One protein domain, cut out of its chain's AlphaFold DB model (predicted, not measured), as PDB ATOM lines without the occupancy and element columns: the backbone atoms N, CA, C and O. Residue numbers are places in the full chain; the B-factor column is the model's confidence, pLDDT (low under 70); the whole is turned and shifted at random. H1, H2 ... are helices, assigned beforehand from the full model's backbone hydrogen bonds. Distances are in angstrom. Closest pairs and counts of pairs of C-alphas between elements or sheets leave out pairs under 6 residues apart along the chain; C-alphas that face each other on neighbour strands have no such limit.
ATOM      1  N   GLU A   2      69.281 -30.376  62.626       78.00
ATOM      2  CA  GLU A   2      68.307 -29.431  62.080       78.00
ATOM      3  C   GLU A   2      67.290 -29.024  63.150       78.00
ATOM      4  O   GLU A   2      67.181 -29.653  64.212       78.00
ATOM      5  N   TRP A   3      66.609 -27.905  62.906       77.31
ATOM      6  CA  TRP A   3      65.552 -27.416  63.787       77.31
ATOM      7  C   TRP A   3      64.361 -28.390  63.776       77.31
ATOM      8  O   TRP A   3      64.122 -29.034  62.757       77.31
ATOM      9  N   PRO A   4      63.631 -28.541  64.898       78.44
ATOM     10  CA  PRO A   4      62.510 -29.475  64.971       78.44
ATOM     11  C   PRO A   4      61.399 -29.108  63.978       78.44
ATOM     12  O   PRO A   4      61.052 -27.933  63.849       78.44
ATOM     13  N   SER A   5      60.820 -30.119  63.325       80.50
ATOM     14  CA  SER A   5      59.674 -29.961  62.425       80.50
ATOM     15  C   SER A   5      58.407 -29.522  63.181       80.50
ATOM     16  O   SER A   5      58.244 -29.774  64.380       80.50
ATOM     17  N   GLU A   6      57.458 -28.888  62.480       78.00
ATOM     18  CA  GLU A   6      56.190 -28.450  63.090       78.00
ATOM     19  C   GLU A   6      55.355 -29.646  63.591       78.00
ATOM     20  O   GLU A   6      54.690 -29.540  64.623       78.00
ATOM     21  N   LYS A   7      55.451 -30.813  62.929       75.88
ATOM     22  CA  LYS A   7      54.809 -32.068  63.361       75.88
ATOM     23  C   LYS A   7      55.359 -32.540  64.709       75.88
ATOM     24  O   LYS A   7      54.580 -32.814  65.626       75.88
ATOM     25  N   LYS A   8      56.686 -32.540  64.886       74.38
ATOM     26  CA  LYS A   8      57.332 -32.862  66.169       74.38
ATOM     27  C   LYS A   8      56.928 -31.877  67.269       74.38
ATOM     28  O   LYS A   8      56.625 -32.290  68.388       74.38
ATOM     29  N   LEU A   9      56.843 -30.581  66.956       73.31
ATOM     30  CA  LEU A   9      56.379 -29.558  67.900       73.31
ATOM     31  C   LEU A   9      54.895 -29.701  68.269       73.31
ATOM     32  O   LEU A   9      54.517 -29.358  69.389       73.31
ATOM     33  N   GLN A  10      54.037 -30.164  67.356       72.12
ATOM     34  CA  GLN A  10      52.632 -30.461  67.654       72.12
ATOM     35  C   GLN A  10      52.494 -31.704  68.533       72.12
ATOM     36  O   GLN A  10      51.744 -31.677  69.506       72.12
ATOM     37  N   ARG A  11      53.279 -32.752  68.264       75.50
ATOM     38  CA  ARG A  11      53.321 -33.954  69.104       75.50
ATOM     39  C   ARG A  11      53.771 -33.639  70.530       75.50
ATOM     40  O   ARG A  11      53.098 -34.024  71.477       75.50
ATOM     41  N   LEU A  12      54.847 -32.864  70.688       69.81
ATOM     42  CA  LEU A  12      55.319 -32.415  72.006       69.81
ATOM     43  C   LEU A  12      54.266 -31.576  72.748       69.81
ATOM     44  O   LEU A  12      54.133 -31.702  73.965       69.81
ATOM     45  N   ARG A  13      53.482 -30.764  72.025       70.06
ATOM     46  CA  ARG A  13      52.351 -30.018  72.597       70.06
ATOM     47  C   ARG A  13      51.222 -30.938  73.075       70.06
ATOM     48  O   ARG A  13      50.730 -30.707  74.173       70.06
ATOM     49  N   GLY A  14      50.871 -31.985  72.324       61.81
ATOM     50  CA  GLY A  14      49.919 -33.024  72.768       61.81
ATOM     51  C   GLY A  14      50.442 -33.885  73.931       61.81
ATOM     52  O   GLY A  14      49.692 -34.471  74.699       61.81
ATOM     53  N   GLU A  15      51.757 -33.922  74.143       66.38
ATOM     54  CA  GLU A  15      52.361 -34.520  75.342       66.38
ATOM     55  C   GLU A  15      52.407 -33.542  76.537       66.38
ATOM     56  O   GLU A  15      52.911 -33.883  77.609       66.38
ATOM     57  N   GLY A  16      51.900 -32.313  76.376       58.78
ATOM     58  CA  GLY A  16      51.908 -31.264  77.401       58.78
ATOM     59  C   GLY A  16      53.259 -30.574  77.600       58.78
ATOM     60  O   GLY A  16      53.431 -29.832  78.568       58.78
ATOM     61  N   ARG A  17      54.236 -30.796  76.714       66.44
ATOM     62  CA  ARG A  17      55.556 -30.154  76.779       66.44
ATOM     63  C   ARG A  17      55.533 -28.846  75.999       66.44
ATOM     64  O   ARG A  17      55.643 -28.832  74.774       66.44
ATOM     65  N   VAL A  18      55.412 -27.737  76.725       64.31
ATOM     66  CA  VAL A  18      55.361 -26.379  76.163       64.31
ATOM     67  C   VAL A  18      56.491 -25.535  76.764       64.31
ATOM     68  O   VAL A  18      56.735 -25.629  77.968       64.31
ATOM     69  N   PRO A  19      57.195 -24.702  75.974       65.75
ATOM     70  CA  PRO A  19      58.165 -23.759  76.521       65.75
ATOM     71  C   PRO A  19      57.451 -22.707  77.381       65.75
ATOM     72  O   PRO A  19      56.826 -21.790  76.850       65.75
ATOM     73  N   CYS A  20      57.567 -22.828  78.704       64.62
ATOM     74  CA  CYS A  20      57.048 -21.855  79.664       64.62
ATOM     75  C   CYS A  20      58.210 -21.182  80.402       64.62
ATOM     76  O   CYS A  20      59.068 -21.857  80.968       64.62
ATOM     77  N   SER A  21      58.252 -19.848  80.379       65.69
ATOM     78  CA  SER A  21      59.247 -19.067  81.118       65.69
ATOM     79  C   SER A  21      58.598 -18.463  82.353       65.69
ATOM     80  O   SER A  21      57.924 -17.442  82.251       65.69
ATOM     81  N   TYR A  22      58.813 -19.071  83.523       67.75
ATOM     82  CA  TYR A  22      58.315 -18.521  84.789       67.75
ATOM     83  C   TYR A  22      58.871 -17.122  85.049       67.75
ATOM     84  O   TYR A  22      58.121 -16.227  85.413       67.75
ATOM     85  N   PHE A  23      60.163 -16.907  84.782       69.19
ATOM     86  CA  PHE A  23      60.798 -15.597  84.912       69.19
ATOM     87  C   PHE A  23      60.147 -14.556  83.993       69.19
ATOM     88  O   PHE A  23      59.745 -13.490  84.452       69.19
ATOM     89  N   GLY A  24      59.979 -14.886  82.706       70.00
ATOM     90  CA  GLY A  24      59.397 -13.949  81.751       70.00
ATOM     91  C   GLY A  24      57.929 -13.626  82.037       70.00
ATOM     92  O   GLY A  24      57.528 -12.466  81.954       70.00
ATOM     93  N   SER A  25      57.153 -14.630  82.449       68.44
ATOM     94  CA  SER A  25      55.772 -14.445  82.896       68.44
ATOM     95  C   SER A  25      55.700 -13.586  84.160       68.44
ATOM     96  O   SER A  25      54.915 -12.647  84.192       68.44
ATOM     97  N   SER A  26      56.553 -13.817  85.163       67.75
ATOM     98  CA  SER A  26      56.603 -12.992  86.379       67.75
ATOM     99  C   SER A  26      56.956 -11.532  86.093       67.75
ATOM    100  O   SER A  26      56.322 -10.636  86.646       67.75
ATOM    101  N   CYS A  27      57.912 -11.267  85.197       72.75
ATOM    102  CA  CYS A  27      58.250  -9.900  84.790       72.75
ATOM    103  C   CYS A  27      57.082  -9.201  84.077       72.75
ATOM    104  O   CYS A  27      56.803  -8.040  84.374       72.75
ATOM    105  N   LEU A  28      56.372  -9.899  83.180       74.06
ATOM    106  CA  LEU A  28      55.168  -9.355  82.543       74.06
ATOM    107  C   LEU A  28      54.079  -9.060  83.563       74.06
ATOM    108  O   LEU A  28      53.442  -8.021  83.468       74.06
ATOM    109  N   LEU A  29      53.877  -9.940  84.542       71.88
ATOM    110  CA  LEU A  29      52.867  -9.730  85.573       71.88
ATOM    111  C   LEU A  29      53.179  -8.528  86.437       71.88
ATOM    112  O   LEU A  29      52.283  -7.738  86.699       71.88
ATOM    113  N   LEU A  30      54.440  -8.365  86.831       72.81
ATOM    114  CA  LEU A  30      54.860  -7.197  87.588       72.81
ATOM    115  C   LEU A  30      54.661  -5.910  86.770       72.81
ATOM    116  O   LEU A  30      54.158  -4.924  87.295       72.81
ATOM    117  N   ALA A  31      54.996  -5.924  85.475       78.19
ATOM    118  CA  ALA A  31      54.785  -4.775  84.595       78.19
ATOM    119  C   ALA A  31      53.295  -4.449  84.413       78.19
ATOM    120  O   ALA A  31      52.893  -3.288  84.447       78.19
ATOM    121  N   LEU A  32      52.468  -5.478  84.245       74.88
ATOM    122  CA  LEU A  32      51.028  -5.345  84.047       74.88
ATOM    123  C   LEU A  32      50.332  -4.896  85.340       74.88
ATOM    124  O   LEU A  32      49.417  -4.085  85.285       74.88
ATOM    125  N   PHE A  33      50.825  -5.339  86.496       74.50
ATOM    126  CA  PHE A  33      50.420  -4.845  87.809       74.50
ATOM    127  C   PHE A  33      50.691  -3.343  87.964       74.50
ATOM    128  O   PHE A  33      49.786  -2.598  88.327       74.50
ATOM    129  N   ILE A  34      51.905  -2.891  87.625       74.56
ATOM    130  CA  ILE A  34      52.286  -1.468  87.667       74.56
ATOM    131  C   ILE A  34      51.402  -0.633  86.729       74.56
ATOM    132  O   ILE A  34      50.985   0.458  87.099       74.56
ATOM    133  N   LEU A  35      51.090  -1.142  85.531       78.19
ATOM    134  CA  LEU A  35      50.238  -0.451  84.555       78.19
ATOM    135  C   LEU A  35      48.758  -0.388  84.955       78.19
ATOM    136  O   LEU A  35      48.063   0.541  84.554       78.19
ATOM    137  N   LEU A  36      48.259  -1.391  85.679       73.81
ATOM    138  CA  LEU A  36      46.850  -1.479  86.063       73.81
ATOM    139  C   LEU A  36      46.496  -0.647  87.291       73.81
ATOM    140  O   LEU A  36      45.314  -0.391  87.501       73.81
ATOM    141  N   ILE A  37      47.479  -0.260  88.102       71.75
ATOM    142  CA  ILE A  37      47.254   0.633  89.236       71.75
ATOM    143  C   ILE A  37      47.204   2.069  88.702       71.75
ATOM    144  O   ILE A  37      48.239   2.584  88.264       71.75
ATOM    145  N   PRO A  38      46.032   2.735  88.737       64.88
ATOM    146  CA  PRO A  38      45.953   4.155  88.428       64.88
ATOM    147  C   PRO A  38      46.850   4.907  89.411       64.88
ATOM    148  O   PRO A  38      46.841   4.605  90.603       64.88
ATOM    149  N   ASP A  39      47.648   5.844  88.906       71.38
ATOM    150  CA  ASP A  39      48.542   6.665  89.726       71.38
ATOM    151  C   ASP A  39      49.511   5.848  90.606       71.38
ATOM    152  O   ASP A  39      49.862   6.255  91.716       71.38
ATOM    153  N   PHE A  40      50.007   4.706  90.099       71.19
ATOM    154  CA  PHE A  40      51.021   3.882  90.779       71.19
ATOM    155  C   PHE A  40      52.212   4.708  91.284       71.19
ATOM    156  O   PHE A  40      52.740   4.447  92.363       71.19
ATOM    157  N   SER A  41      52.619   5.728  90.526       68.44
ATOM    158  CA  SER A  41      53.679   6.657  90.911       68.44
ATOM    159  C   SER A  41      53.337   7.470  92.165       68.44
ATOM    160  O   SER A  41      54.191   7.650  93.029       68.44
ATOM    161  N   VAL A  42      52.092   7.925  92.304       71.81
ATOM    162  CA  VAL A  42      51.621   8.670  93.481       71.81
ATOM    163  C   VAL A  42      51.564   7.744  94.692       71.81
ATOM    164  O   VAL A  42      52.066   8.082  95.763       71.81
ATOM    165  N   LEU A  43      51.035   6.534  94.508       71.31
ATOM    166  CA  LEU A  43      50.944   5.537  95.570       71.31
ATOM    167  C   LEU A  43      52.326   5.097  96.061       71.31
ATOM    168  O   LEU A  43      52.597   5.088  97.262       71.31
ATOM    169  N   TRP A  44      53.232   4.792  95.136       69.44
ATOM    170  CA  TRP A  44      54.602   4.431  95.468       69.44
ATOM    171  C   TRP A  44      55.359   5.594  96.120       69.44
ATOM    172  O   TRP A  44      56.062   5.379  97.105       69.44
ATOM    173  N   GLY A  45      55.159   6.826  95.641       67.88
ATOM    174  CA  GLY A  45      55.707   8.035  96.256       67.88
ATOM    175  C   GLY A  45      55.234   8.228  97.697       67.88
ATOM    176  O   GLY A  45      56.059   8.415  98.587       67.88
ATOM    177  N   SER A  46      53.929   8.084  97.952       69.25
ATOM    178  CA  SER A  46      53.356   8.200  99.300       69.25
ATOM    179  C   SER A  46      53.920   7.156 100.271       69.25
ATOM    180  O   SER A  46      54.327   7.495 101.383       69.25
ATOM    181  N   LEU A  47      54.060   5.898  99.832       68.38
ATOM    182  CA  LEU A  47      54.681   4.834 100.626       68.38
ATOM    183  C   LEU A  47      56.143   5.147 100.944       68.38
ATOM    184  O   LEU A  47      56.591   4.935 102.072       68.38
ATOM    185  N   LEU A  48      56.883   5.671  99.968       68.75
ATOM    186  CA  LEU A  48      58.291   6.019 100.119       68.75
ATOM    187  C   LEU A  48      58.468   7.213 101.070       68.75
ATOM    188  O   LEU A  48      59.368   7.200 101.910       68.75
ATOM    189  N   GLU A  49      57.570   8.198 101.024       69.75
ATOM    190  CA  GLU A  49      57.525   9.291 101.995       69.75
ATOM    191  C   GLU A  49      57.226   8.810 103.417       69.75
ATOM    192  O   GLU A  49      57.905   9.234 104.354       69.75
ATOM    193  N   VAL A  50      56.235   7.932 103.599       67.88
ATOM    194  CA  VAL A  50      55.913   7.342 104.909       67.88
ATOM    195  C   VAL A  50      57.113   6.569 105.450       67.88
ATOM    196  O   VAL A  50      57.475   6.719 106.618       67.88
ATOM    197  N   TRP A  51      57.784   5.799 104.593       65.56
ATOM    198  CA  TRP A  51      58.974   5.039 104.963       65.56
ATOM    199  C   TRP A  51      60.140   5.954 105.365       65.56
ATOM    200  O   TRP A  51      60.774   5.738 106.399       65.56
ATOM    201  N   LEU A  52      60.381   7.029 104.608       68.38
ATOM    202  CA  LEU A  52      61.376   8.047 104.950       68.38
ATOM    203  C   LEU A  52      61.034   8.746 106.272       68.38
ATOM    204  O   LEU A  52      61.918   8.911 107.110       68.38
ATOM    205  N   ALA A 128      69.194 -18.988  86.148       63.00
ATOM    206  CA  ALA A 128      69.628 -18.556  87.475       63.00
ATOM    207  C   ALA A 128      70.487 -17.287  87.399       63.00
ATOM    208  O   ALA A 128      70.251 -16.363  88.169       63.00
ATOM    209  N   ALA A 129      71.416 -17.188  86.442       67.75
ATOM    210  CA  ALA A 129      72.229 -15.987  86.247       67.75
ATOM    211  C   ALA A 129      71.380 -14.762  85.878       67.75
ATOM    212  O   ALA A 129      71.568 -13.695  86.456       67.75
ATOM    213  N   LEU A 130      70.401 -14.913  84.978       65.94
ATOM    214  CA  LEU A 130      69.447 -13.850  84.647       65.94
ATOM    215  C   LEU A 130      68.607 -13.443  85.861       65.94
ATOM    216  O   LEU A 130      68.434 -12.254  86.112       65.94
ATOM    217  N   THR A 131      68.148 -14.418  86.646       65.94
ATOM    218  CA  THR A 131      67.367 -14.160  87.863       65.94
ATOM    219  C   THR A 131      68.207 -13.428  88.910       65.94
ATOM    220  O   THR A 131      67.732 -12.464  89.497       65.94
ATOM    221  N   VAL A 132      69.471 -13.818  89.106       70.88
ATOM    222  CA  VAL A 132      70.403 -13.162  90.036       70.88
ATOM    223  C   VAL A 132      70.765 -11.757  89.560       70.88
ATOM    224  O   VAL A 132      70.740 -10.837  90.370       70.88
ATOM    225  N   CYS A 133      71.041 -11.554  88.268       71.31
ATOM    226  CA  CYS A 133      71.282 -10.220  87.709       71.31
ATOM    227  C   CYS A 133      70.067  -9.311  87.892       71.31
ATOM    228  O   CYS A 133      70.218  -8.169  88.308       71.31
ATOM    229  N   PHE A 134      68.863  -9.816  87.626       68.12
ATOM    230  CA  PHE A 134      67.631  -9.063  87.832       68.12
ATOM    231  C   PHE A 134      67.394  -8.748  89.315       68.12
ATOM    232  O   PHE A 134      67.043  -7.621  89.668       68.12
ATOM    233  N   LEU A 135      67.644  -9.714  90.202       69.69
ATOM    234  CA  LEU A 135      67.547  -9.510  91.642       69.69
ATOM    235  C   LEU A 135      68.549  -8.450  92.107       69.69
ATOM    236  O   LEU A 135      68.154  -7.534  92.814       69.69
ATOM    237  N   ALA A 136      69.803  -8.516  91.658       68.88
ATOM    238  CA  ALA A 136      70.853  -7.553  91.985       68.88
ATOM    239  C   ALA A 136      70.564  -6.154  91.423       68.88
ATOM    240  O   ALA A 136      70.803  -5.160  92.102       68.88
ATOM    241  N   LEU A 137      70.015  -6.057  90.208       69.50
ATOM    242  CA  LEU A 137      69.630  -4.781  89.607       69.50
ATOM    243  C   LEU A 137      68.455  -4.149  90.365       69.50
ATOM    244  O   LEU A 137      68.495  -2.968  90.691       69.50
ATOM    245  N   SER A 138      67.433  -4.944  90.693       63.31
ATOM    246  CA  SER A 138      66.254  -4.480  91.437       63.31
ATOM    247  C   SER A 138      66.583  -4.104  92.884       63.31
ATOM    248  O   SER A 138      66.146  -3.053  93.348       63.31
ATOM    249  N   THR A 139      67.423  -4.884  93.578       63.38
ATOM    250  CA  THR A 139      67.942  -4.482  94.898       63.38
ATOM    251  C   THR A 139      68.868  -3.282  94.797       63.38
ATOM    252  O   THR A 139      68.777  -2.404  95.641       63.38
ATOM    253  N   GLY A 140      69.710  -3.184  93.768       66.75
ATOM    254  CA  GLY A 140      70.578  -2.029  93.546       66.75
ATOM    255  C   GLY A 140      69.785  -0.737  93.362       66.75
ATOM    256  O   GLY A 140      70.079   0.253  94.019       66.75
ATOM    257  N   ILE A 141      68.734  -0.766  92.540       66.38
ATOM    258  CA  ILE A 141      67.804   0.354  92.339       66.38
ATOM    259  C   ILE A 141      67.055   0.686  93.632       66.38
ATOM    260  O   ILE A 141      66.939   1.858  93.976       66.38
ATOM    261  N   GLY A 142      66.577  -0.323  94.368       64.44
ATOM    262  CA  GLY A 142      65.900  -0.115  95.649       64.44
ATOM    263  C   GLY A 142      66.822   0.506  96.698       64.44
ATOM    264  O   GLY A 142      66.454   1.472  97.353       64.44
ATOM    265  N   VAL A 143      68.055   0.012  96.815       64.62
ATOM    266  CA  VAL A 143      69.051   0.519  97.764       64.62
ATOM    267  C   VAL A 143      69.541   1.903  97.355       64.62
ATOM    268  O   VAL A 143      69.601   2.777  98.205       64.62
ATOM    269  N   LEU A 144      69.841   2.161  96.080       64.75
ATOM    270  CA  LEU A 144      70.221   3.502  95.621       64.75
ATOM    271  C   LEU A 144      69.058   4.488  95.754       64.75
ATOM    272  O   LEU A 144      69.256   5.589  96.248       64.75
ATOM    273  N   GLY A 145      67.841   4.095  95.393       63.41
ATOM    274  CA  GLY A 145      66.656   4.941  95.528       63.41
ATOM    275  C   GLY A 145      66.311   5.284  96.976       63.41
ATOM    276  O   GLY A 145      65.943   6.414  97.267       63.41
ATOM    277  N   LEU A 146      66.463   4.334  97.901       63.38
ATOM    278  CA  LEU A 146      66.093   4.524  99.306       63.38
ATOM    279  C   LEU A 146      67.245   5.058 100.170       63.38
ATOM    280  O   LEU A 146      67.012   5.839 101.091       63.38
ATOM    281  N   ALA A 147      68.492   4.672  99.887       63.75
ATOM    282  CA  ALA A 147      69.652   5.038 100.702       63.75
ATOM    283  C   ALA A 147      70.328   6.340 100.254       63.75
ATOM    284  O   ALA A 147      70.909   7.026 101.095       63.75
ATOM    285  N   LEU A 148      70.256   6.720  98.972       66.62
ATOM    286  CA  LEU A 148      70.852   7.974  98.488       66.62
ATOM    287  C   LEU A 148      70.231   9.218  99.160       66.62
ATOM    288  O   LEU A 148      70.995  10.085  99.582       66.62
ATOM    289  N   PRO A 149      68.902   9.310  99.377       60.41
ATOM    290  CA  PRO A 149      68.296  10.415 100.128       60.41
ATOM    291  C   PRO A 149      68.731  10.432 101.588       60.41
ATOM    292  O   PRO A 149      69.080  11.486 102.115       60.41
ATOM    293  N   ALA A 150      68.763   9.260 102.228       61.19
ATOM    294  CA  ALA A 150      69.211   9.125 103.610       61.19
ATOM    295  C   ALA A 150      70.677   9.569 103.771       61.19
ATOM    296  O   ALA A 150      71.010  10.271 104.726       61.19
ATOM    297  N   LEU A 151      71.539   9.234 102.805       64.94
ATOM    298  CA  LEU A 151      72.928   9.688 102.755       64.94
ATOM    299  C   LEU A 151      73.027  11.203 102.535       64.94
ATOM    300  O   LEU A 151      73.747  11.871 103.269       64.94
ATOM    301  N   LEU A 152      72.285  11.773 101.582       64.31
ATOM    302  CA  LEU A 152      72.307  13.217 101.306       64.31
ATOM    303  C   LEU A 152      71.846  14.054 102.513       64.31
ATOM    304  O   LEU A 152      72.425  15.107 102.789       64.31
ATOM    305  N   VAL A 153      70.860  13.562 103.270       59.53
ATOM    306  CA  VAL A 153      70.410  14.181 104.525       59.53
ATOM    307  C   VAL A 153      71.473  14.058 105.623       59.53
ATOM    308  O   VAL A 153      71.754  15.048 106.302       59.53
ATOM    309  N   LEU A 154      72.125  12.894 105.761       61.72
ATOM    310  CA  LEU A 154      73.247  12.689 106.693       61.72
ATOM    311  C   LEU A 154      74.436  13.618 106.400       61.72
ATOM    312  O   LEU A 154      75.088  14.086 107.331       61.72
ATOM    313  N   PHE A 155      74.688  13.940 105.128       70.88
ATOM    314  CA  PHE A 155      75.730  14.888 104.714       70.88
ATOM    315  C   PHE A 155      75.325  16.369 104.845       70.88
ATOM    316  O   PHE A 155      76.080  17.253 104.444       70.88
ATOM    317  N   GLY A 156      74.165  16.675 105.435       53.09
ATOM    318  CA  GLY A 156      73.782  18.047 105.780       53.09
ATOM    319  C   GLY A 156      73.306  18.901 104.600       53.09
ATOM    320  O   GLY A 156      73.155  20.116 104.750       53.09
ATOM    321  N   LEU A 157      73.010  18.292 103.448       57.00
ATOM    322  CA  LEU A 157      72.395  18.968 102.304       57.00
ATOM    323  C   LEU A 157      70.891  19.173 102.570       57.00
ATOM    324  O   LEU A 157      70.032  18.499 102.012       57.00
ATOM    325  N   LYS A 158      70.564  20.132 103.445       52.50
ATOM    326  CA  LYS A 158      69.207  20.447 103.952       52.50
ATOM    327  C   LYS A 158      68.194  20.973 102.911       52.50
ATOM    328  O   LYS A 158      67.107  21.391 103.292       52.50
ATOM    329  N   SER A 159      68.535  21.012 101.624       50.44
ATOM    330  CA  SER A 159      67.799  21.802 100.618       50.44
ATOM    331  C   SER A 159      66.812  21.005  99.753       50.44
ATOM    332  O   SER A 159      65.997  21.591  99.044       50.44
ATOM    333  N   LEU A 160      66.840  19.672  99.784       56.50
ATOM    334  CA  LEU A 160      65.893  18.899  98.985       56.50
ATOM    335  C   LEU A 160      64.556  18.829  99.723       56.50
ATOM    336  O   LEU A 160      64.435  18.145 100.739       56.50
ATOM    337  N   LYS A 161      63.542  19.537  99.205       66.12
ATOM    338  CA  LYS A 161      62.139  19.227  99.507       66.12
ATOM    339  C   LYS A 161      61.942  17.748  99.179       66.12
ATOM    340  O   LYS A 161      61.893  17.377  98.007       66.12
ATOM    341  N   VAL A 162      61.897  16.925 100.226       63.53
ATOM    342  CA  VAL A 162      61.859  15.462 100.126       63.53
ATOM    343  C   VAL A 162      60.719  15.027  99.207       63.53
ATOM    344  O   VAL A 162      60.953  14.201  98.336       63.53
ATOM    345  N   SER A 163      59.556  15.679  99.292       63.88
ATOM    346  CA  SER A 163      58.408  15.401  98.422       63.88
ATOM    347  C   SER A 163      58.703  15.612  96.934       63.88
ATOM    348  O   SER A 163      58.510  14.699  96.143       63.88
ATOM    349  N   SER A 164      59.286  16.750  96.538       69.56
ATOM    350  CA  SER A 164      59.614  16.997  95.121       69.56
ATOM    351  C   SER A 164      60.679  16.043  94.579       69.56
ATOM    352  O   SER A 164      60.653  15.686  93.407       69.56
ATOM    353  N   TRP A 165      61.616  15.609  95.429       71.19
ATOM    354  CA  TRP A 165      62.624  14.633  95.028       71.19
ATOM    355  C   TRP A 165      62.008  13.242  94.856       71.19
ATOM    356  O   TRP A 165      62.303  12.576  93.868       71.19
ATOM    357  N   VAL A 166      61.132  12.824  95.779       69.19
ATOM    358  CA  VAL A 166      60.406  11.550  95.691       69.19
ATOM    359  C   VAL A 166      59.506  11.535  94.456       69.19
ATOM    360  O   VAL A 166      59.543  10.567  93.703       69.19
ATOM    361  N   GLU A 167      58.771  12.613  94.185       70.31
ATOM    362  CA  GLU A 167      57.942  12.743  92.982       70.31
ATOM    363  C   GLU A 167      58.774  12.612  91.699       70.31
ATOM    364  O   GLU A 167      58.455  11.781  90.847       70.31
ATOM    365  N   SER A 168      59.877  13.362  91.572       72.44
ATOM    366  CA  SER A 168      60.771  13.253  90.412       72.44
ATOM    367  C   SER A 168      61.370  11.852  90.288       72.44
ATOM    368  O   SER A 168      61.285  11.247  89.219       72.44
ATOM    369  N   PHE A 169      61.889  11.291  91.381       74.06
ATOM    370  CA  PHE A 169      62.493   9.960  91.399       74.06
ATOM    371  C   PHE A 169      61.500   8.877  90.974       74.06
ATOM    372  O   PHE A 169      61.815   8.052  90.120       74.06
ATOM    373  N   VAL A 170      60.281   8.889  91.513       73.12
ATOM    374  CA  VAL A 170      59.260   7.895  91.171       73.12
ATOM    375  C   VAL A 170      58.741   8.091  89.745       73.12
ATOM    376  O   VAL A 170      58.532   7.101  89.037       73.12
ATOM    377  N   SER A 171      58.588   9.338  89.287       76.50
ATOM    378  CA  SER A 171      58.147   9.637  87.919       76.50
ATOM    379  C   SER A 171      59.140   9.167  86.852       76.50
ATOM    380  O   SER A 171      58.721   8.666  85.812       76.50
ATOM    381  N   GLU A 172      60.445   9.250  87.125       78.19
ATOM    382  CA  GLU A 172      61.501   8.784  86.220       78.19
ATOM    383  C   GLU A 172      61.754   7.276  86.354       78.19
ATOM    384  O   GLU A 172      62.019   6.587  85.365       78.19
ATOM    385  N   LEU A 173      61.622   6.729  87.569       78.44
ATOM    386  CA  LEU A 173      61.872   5.316  87.835       78.44
ATOM    387  C   LEU A 173      60.775   4.411  87.271       78.44
ATOM    388  O   LEU A 173      61.082   3.343  86.748       78.44
ATOM    389  N   THR A 174      59.508   4.817  87.360       77.25
ATOM    390  CA  THR A 174      58.365   4.004  86.908       77.25
ATOM    391  C   THR A 174      58.474   3.576  85.432       77.25
ATOM    392  O   THR A 174      58.401   2.373  85.161       77.25
ATOM    393  N   PRO A 175      58.711   4.478  84.455       79.19
ATOM    394  CA  PRO A 175      58.871   4.083  83.056       79.19
ATOM    395  C   PRO A 175      60.150   3.270  82.813       79.19
ATOM    396  O   PRO A 175      60.128   2.314  82.037       79.19
ATOM    397  N   ALA A 176      61.251   3.589  83.503       78.81
ATOM    398  CA  ALA A 176      62.490   2.819  83.408       78.81
ATOM    399  C   ALA A 176      62.311   1.379  83.923       78.81
ATOM    400  O   ALA A 176      62.788   0.428  83.301       78.81
ATOM    401  N   LEU A 177      61.568   1.207  85.020       78.06
ATOM    402  CA  LEU A 177      61.229  -0.086  85.603       78.06
ATOM    403  C   LEU A 177      60.337  -0.902  84.661       78.06
ATOM    404  O   LEU A 177      60.622  -2.074  84.424       78.06
ATOM    405  N   LEU A 178      59.306  -0.288  84.071       81.38
ATOM    406  CA  LEU A 178      58.442  -0.944  83.082       81.38
ATOM    407  C   LEU A 178      59.229  -1.422  81.856       81.38
ATOM    408  O   LEU A 178      59.053  -2.558  81.412       81.38
ATOM    409  N   MET A 179      60.141  -0.593  81.345       79.69
ATOM    410  CA  MET A 179      61.030  -0.966  80.244       79.69
ATOM    411  C   MET A 179      61.956  -2.120  80.631       79.69
ATOM    412  O   MET A 179      62.071  -3.095  79.888       79.69
ATOM    413  N   ALA A 180      62.580  -2.055  81.809       76.31
ATOM    414  CA  ALA A 180      63.455  -3.115  82.300       76.31
ATOM    415  C   ALA A 180      62.703  -4.446  82.474       76.31
ATOM    416  O   ALA A 180      63.210  -5.497  82.072       76.31
ATOM    417  N   LEU A 181      61.480  -4.413  83.013       78.19
ATOM    418  CA  LEU A 181      60.612  -5.585  83.152       78.19
ATOM    419  C   LEU A 181      60.195  -6.152  81.795       78.19
ATOM    420  O   LEU A 181      60.279  -7.362  81.596       78.19
ATOM    421  N   GLY A 182      59.800  -5.297  80.848       79.00
ATOM    422  CA  GLY A 182      59.419  -5.714  79.500       79.00
ATOM    423  C   GLY A 182      60.575  -6.366  78.738       79.00
ATOM    424  O   GLY A 182      60.415  -7.442  78.159       79.00
ATOM    425  N   VAL A 183      61.770  -5.770  78.792       80.00
ATOM    426  CA  VAL A 183      62.979  -6.340  78.175       80.00
ATOM    427  C   VAL A 183      63.362  -7.658  78.848       80.00
ATOM    428  O   VAL A 183      63.603  -8.648  78.157       80.00
ATOM    429  N   SER A 184      63.357  -7.716  80.184       76.06
ATOM    430  CA  SER A 184      63.664  -8.945  80.933       76.06
ATOM    431  C   SER A 184      62.679 -10.066  80.608       76.06
ATOM    432  O   SER A 184      63.082 -11.216  80.421       76.06
ATOM    433  N   ALA A 185      61.397  -9.725  80.464       79.50
ATOM    434  CA  ALA A 185      60.367 -10.656  80.049       79.50
ATOM    435  C   ALA A 185      60.618 -11.226  78.654       79.50
ATOM    436  O   ALA A 185      60.602 -12.445  78.472       79.50
ATOM    437  N   LEU A 186      60.882 -10.354  77.677       79.81
ATOM    438  CA  LEU A 186      61.186 -10.758  76.306       79.81
ATOM    439  C   LEU A 186      62.410 -11.670  76.258       79.81
ATOM    440  O   LEU A 186      62.341 -12.748  75.666       79.81
ATOM    441  N   VAL A 187      63.498 -11.291  76.932       79.81
ATOM    442  CA  VAL A 187      64.719 -12.102  77.010       79.81
ATOM    443  C   VAL A 187      64.422 -13.461  77.643       79.81
ATOM    444  O   VAL A 187      64.792 -14.486  77.076       79.81
ATOM    445  N   GLY A 188      63.698 -13.497  78.763       72.88
ATOM    446  CA  GLY A 188      63.336 -14.737  79.448       72.88
ATOM    447  C   GLY A 188      62.453 -15.664  78.608       72.88
ATOM    448  O   GLY A 188      62.640 -16.882  78.632       72.88
ATOM    449  N   ILE A 189      61.494 -15.118  77.857       75.56
ATOM    450  CA  ILE A 189      60.610 -15.897  76.976       75.56
ATOM    451  C   ILE A 189      61.388 -16.424  75.769       75.56
ATOM    452  O   ILE A 189      61.289 -17.608  75.438       75.56
ATOM    453  N   VAL A 190      62.176 -15.566  75.117       77.19
ATOM    454  CA  VAL A 190      62.972 -15.933  73.938       77.19
ATOM    455  C   VAL A 190      64.035 -16.963  74.307       77.19
ATOM    456  O   VAL A 190      64.168 -17.963  73.604       77.19
ATOM    457  N   ALA A 191      64.736 -16.786  75.428       75.06
ATOM    458  CA  ALA A 191      65.752 -17.724  75.895       75.06
ATOM    459  C   ALA A 191      65.168 -19.122  76.136       75.06
ATOM    460  O   ALA A 191      65.714 -20.104  75.636       75.06
ATOM    461  N   VAL A 192      64.025 -19.228  76.825       72.00
ATOM    462  CA  VAL A 192      63.363 -20.523  77.058       72.00
ATOM    463  C   VAL A 192      62.873 -21.147  75.755       72.00
ATOM    464  O   VAL A 192      63.040 -22.349  75.559       72.00
ATOM    465  N   ARG A 193      62.311 -20.354  74.834       76.06
ATOM    466  CA  ARG A 193      61.905 -20.858  73.514       76.06
ATOM    467  C   ARG A 193      63.091 -21.396  72.722       76.06
ATOM    468  O   ARG A 193      62.997 -22.487  72.169       76.06
ATOM    469  N   LEU A 194      64.208 -20.673  72.696       77.81
ATOM    470  CA  LEU A 194      65.427 -21.126  72.032       77.81
ATOM    471  C   LEU A 194      65.963 -22.397  72.689       77.81
ATOM    472  O   LEU A 194      66.201 -23.375  71.988       77.81
ATOM    473  N   LEU A 195      66.085 -22.432  74.018       76.25
ATOM    474  CA  LEU A 195      66.530 -23.618  74.757       76.25
ATOM    475  C   LEU A 195      65.641 -24.834  74.480       76.25
ATOM    476  O   LEU A 195      66.154 -25.935  74.291       76.25
ATOM    477  N   PHE A 196      64.325 -24.641  74.396       73.81
ATOM    478  CA  PHE A 196      63.382 -25.695  74.040       73.81
ATOM    479  C   PHE A 196      63.626 -26.228  72.621       73.81
ATOM    480  O   PHE A 196      63.715 -27.441  72.426       73.81
ATOM    481  N   LEU A 197      63.813 -25.340  71.639       78.12
ATOM    482  CA  LEU A 197      64.143 -25.728  70.264       78.12
ATOM    483  C   LEU A 197      65.498 -26.442  70.175       78.12
ATOM    484  O   LEU A 197      65.624 -27.423  69.447       78.12
ATOM    485  N   PHE A 198      66.500 -25.986  70.931       77.44
ATOM    486  CA  PHE A 198      67.811 -26.632  71.019       77.44
ATOM    487  C   PHE A 198      67.722 -28.029  71.639       77.44
ATOM    488  O   PHE A 198      68.330 -28.962  71.115       77.44
ATOM    489  N   LYS A 199      66.939 -28.190  72.713       75.19
ATOM    490  CA  LYS A 199      66.743 -29.471  73.407       75.19
ATOM    491  C   LYS A 199      66.047 -30.513  72.531       75.19
ATOM    492  O   LYS A 199      66.328 -31.699  72.661       75.19
ATOM    493  N   HIS A 200      65.158 -30.077  71.642       76.12
ATOM    494  CA  HIS A 200      64.362 -30.960  70.787       76.12
ATOM    495  C   HIS A 200      64.828 -31.010  69.327       76.12
ATOM    496  O   HIS A 200      64.078 -31.490  68.471       76.12
ATOM    497  N   ARG A 201      66.066 -30.573  69.047       77.94
ATOM    498  CA  ARG A 201      66.702 -30.714  67.727       77.94
ATOM    499  C   ARG A 201      66.558 -32.134  67.189       77.94
ATOM    500  O   ARG A 201      66.609 -33.102  67.946       77.94
ATOM    501  N   MET A 202      66.368 -32.241  65.879       71.25
ATOM    502  CA  MET A 202      66.260 -33.531  65.205       71.25
ATOM    503  C   MET A 202      67.630 -34.013  64.734       71.25
ATOM    504  O   MET A 202      68.464 -33.235  64.240       71.25
ATOM    505  N   SER A 203      67.865 -35.313  64.903       74.44
ATOM    506  CA  SER A 203      68.942 -36.011  64.205       74.44
ATOM    507  C   SER A 203      68.543 -36.230  62.739       74.44
ATOM    508  O   SER A 203      67.364 -36.167  62.395       74.44
ATOM    509  N   ARG A 204      69.522 -36.485  61.862       68.69
ATOM    510  CA  ARG A 204      69.238 -36.788  60.446       68.69
ATOM    511  C   ARG A 204      68.362 -38.037  60.285       68.69
ATOM    512  O   ARG A 204      67.459 -38.033  59.467       68.69
ATOM    513  N   GLU A 205      68.560 -39.040  61.136       71.00
ATOM    514  CA  GLU A 205      67.755 -40.269  61.144       71.00
ATOM    515  C   GLU A 205      66.293 -40.036  61.562       71.00
ATOM    516  O   GLU A 205      65.397 -40.738  61.102       71.00
ATOM    517  N   GLU A 206      66.030 -39.075  62.455       68.38
ATOM    518  CA  GLU A 206      64.655 -38.703  62.817       68.38
ATOM    519  C   GLU A 206      63.943 -37.975  61.673       68.38
ATOM    520  O   GLU A 206      62.737 -38.138  61.518       68.38
ATOM    521  N   LEU A 207      64.685 -37.199  60.878       69.88
ATOM    522  CA  LEU A 207      64.171 -36.514  59.690       69.88
ATOM    523  C   LEU A 207      63.801 -37.511  58.595       69.88
ATOM    524  O   LEU A 207      62.669 -37.503  58.127       69.88
TER     525      LEU A 207
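This is residues 2 to 52 and 128 to 207 of the 215 residues of an uncharacterized protein of Deltaproteobacteria bacterium (UniProt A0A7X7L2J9). One long helix, H5, runs through most of a rod-shaped model, with H2 and H3 packed on it and meeting at a corner, and with H4 running beside it the opposite way. Small helices H1 and H6 lie at one far end, apart from the other helices. The printed part has 131 residues with six named helices, H1 to H6 in chain order, and no named strand, an all-helix class. It is extended, with a radius of gyration of the C-alphas of 21.7 A and spans of 74 by 30 by 18 A.

H1 is residues 6 to 14, beginning at C-alpha 6 (56.190, -28.450, 63.090). H2 is residues 22 to 36, 20.6 A long, and H3 is residues 40 to 52, 18.0 A. H4, residues 128 to 154, is 36.9 A long, with a kink of 30 degrees near residue 146. H5, residues 162 to 199, is 52.5 A long, with a kink of 26 degrees near residue 172. H6, residues 204 to 207, ends at C-alpha 207 (64.171, -36.514, 59.690).

H5 touches H2 with residues 178 to 189 alone; the closest C-alphas, Gly 24 and Ala 185, are 3.8 A apart. Their tilt is shallow at 33 degrees, only just short of steep, opposite ways. H5 touches H3 with residues 162 to 174 alone, closest at the C-alphas of Ser 41 and Val 170, 5.7 A. H4 and H5 are close but not clearly touching, at a shallow tilt of 9 degrees, opposite ways; their closest C-alphas, Gly 145 and Phe 169, are 7.7 A apart. Every O i to N i+4 pair is within hydrogen-bond range in H1, H2 and H3, against 21 of 23 in H4 and 32 of 34 in H5; H6 is too short for such a pair.

The C-alphas farthest apart, Lys 158 and Glu 205, are 74.3 A apart. Residues 53 to 127 are not printed, with 32.9 A between C-alphas 52 and 128. Of the links printed whole, none is long. Mean pLDDT of the printed part is 70.5; 62 residues are under 70, among them 134 to 154.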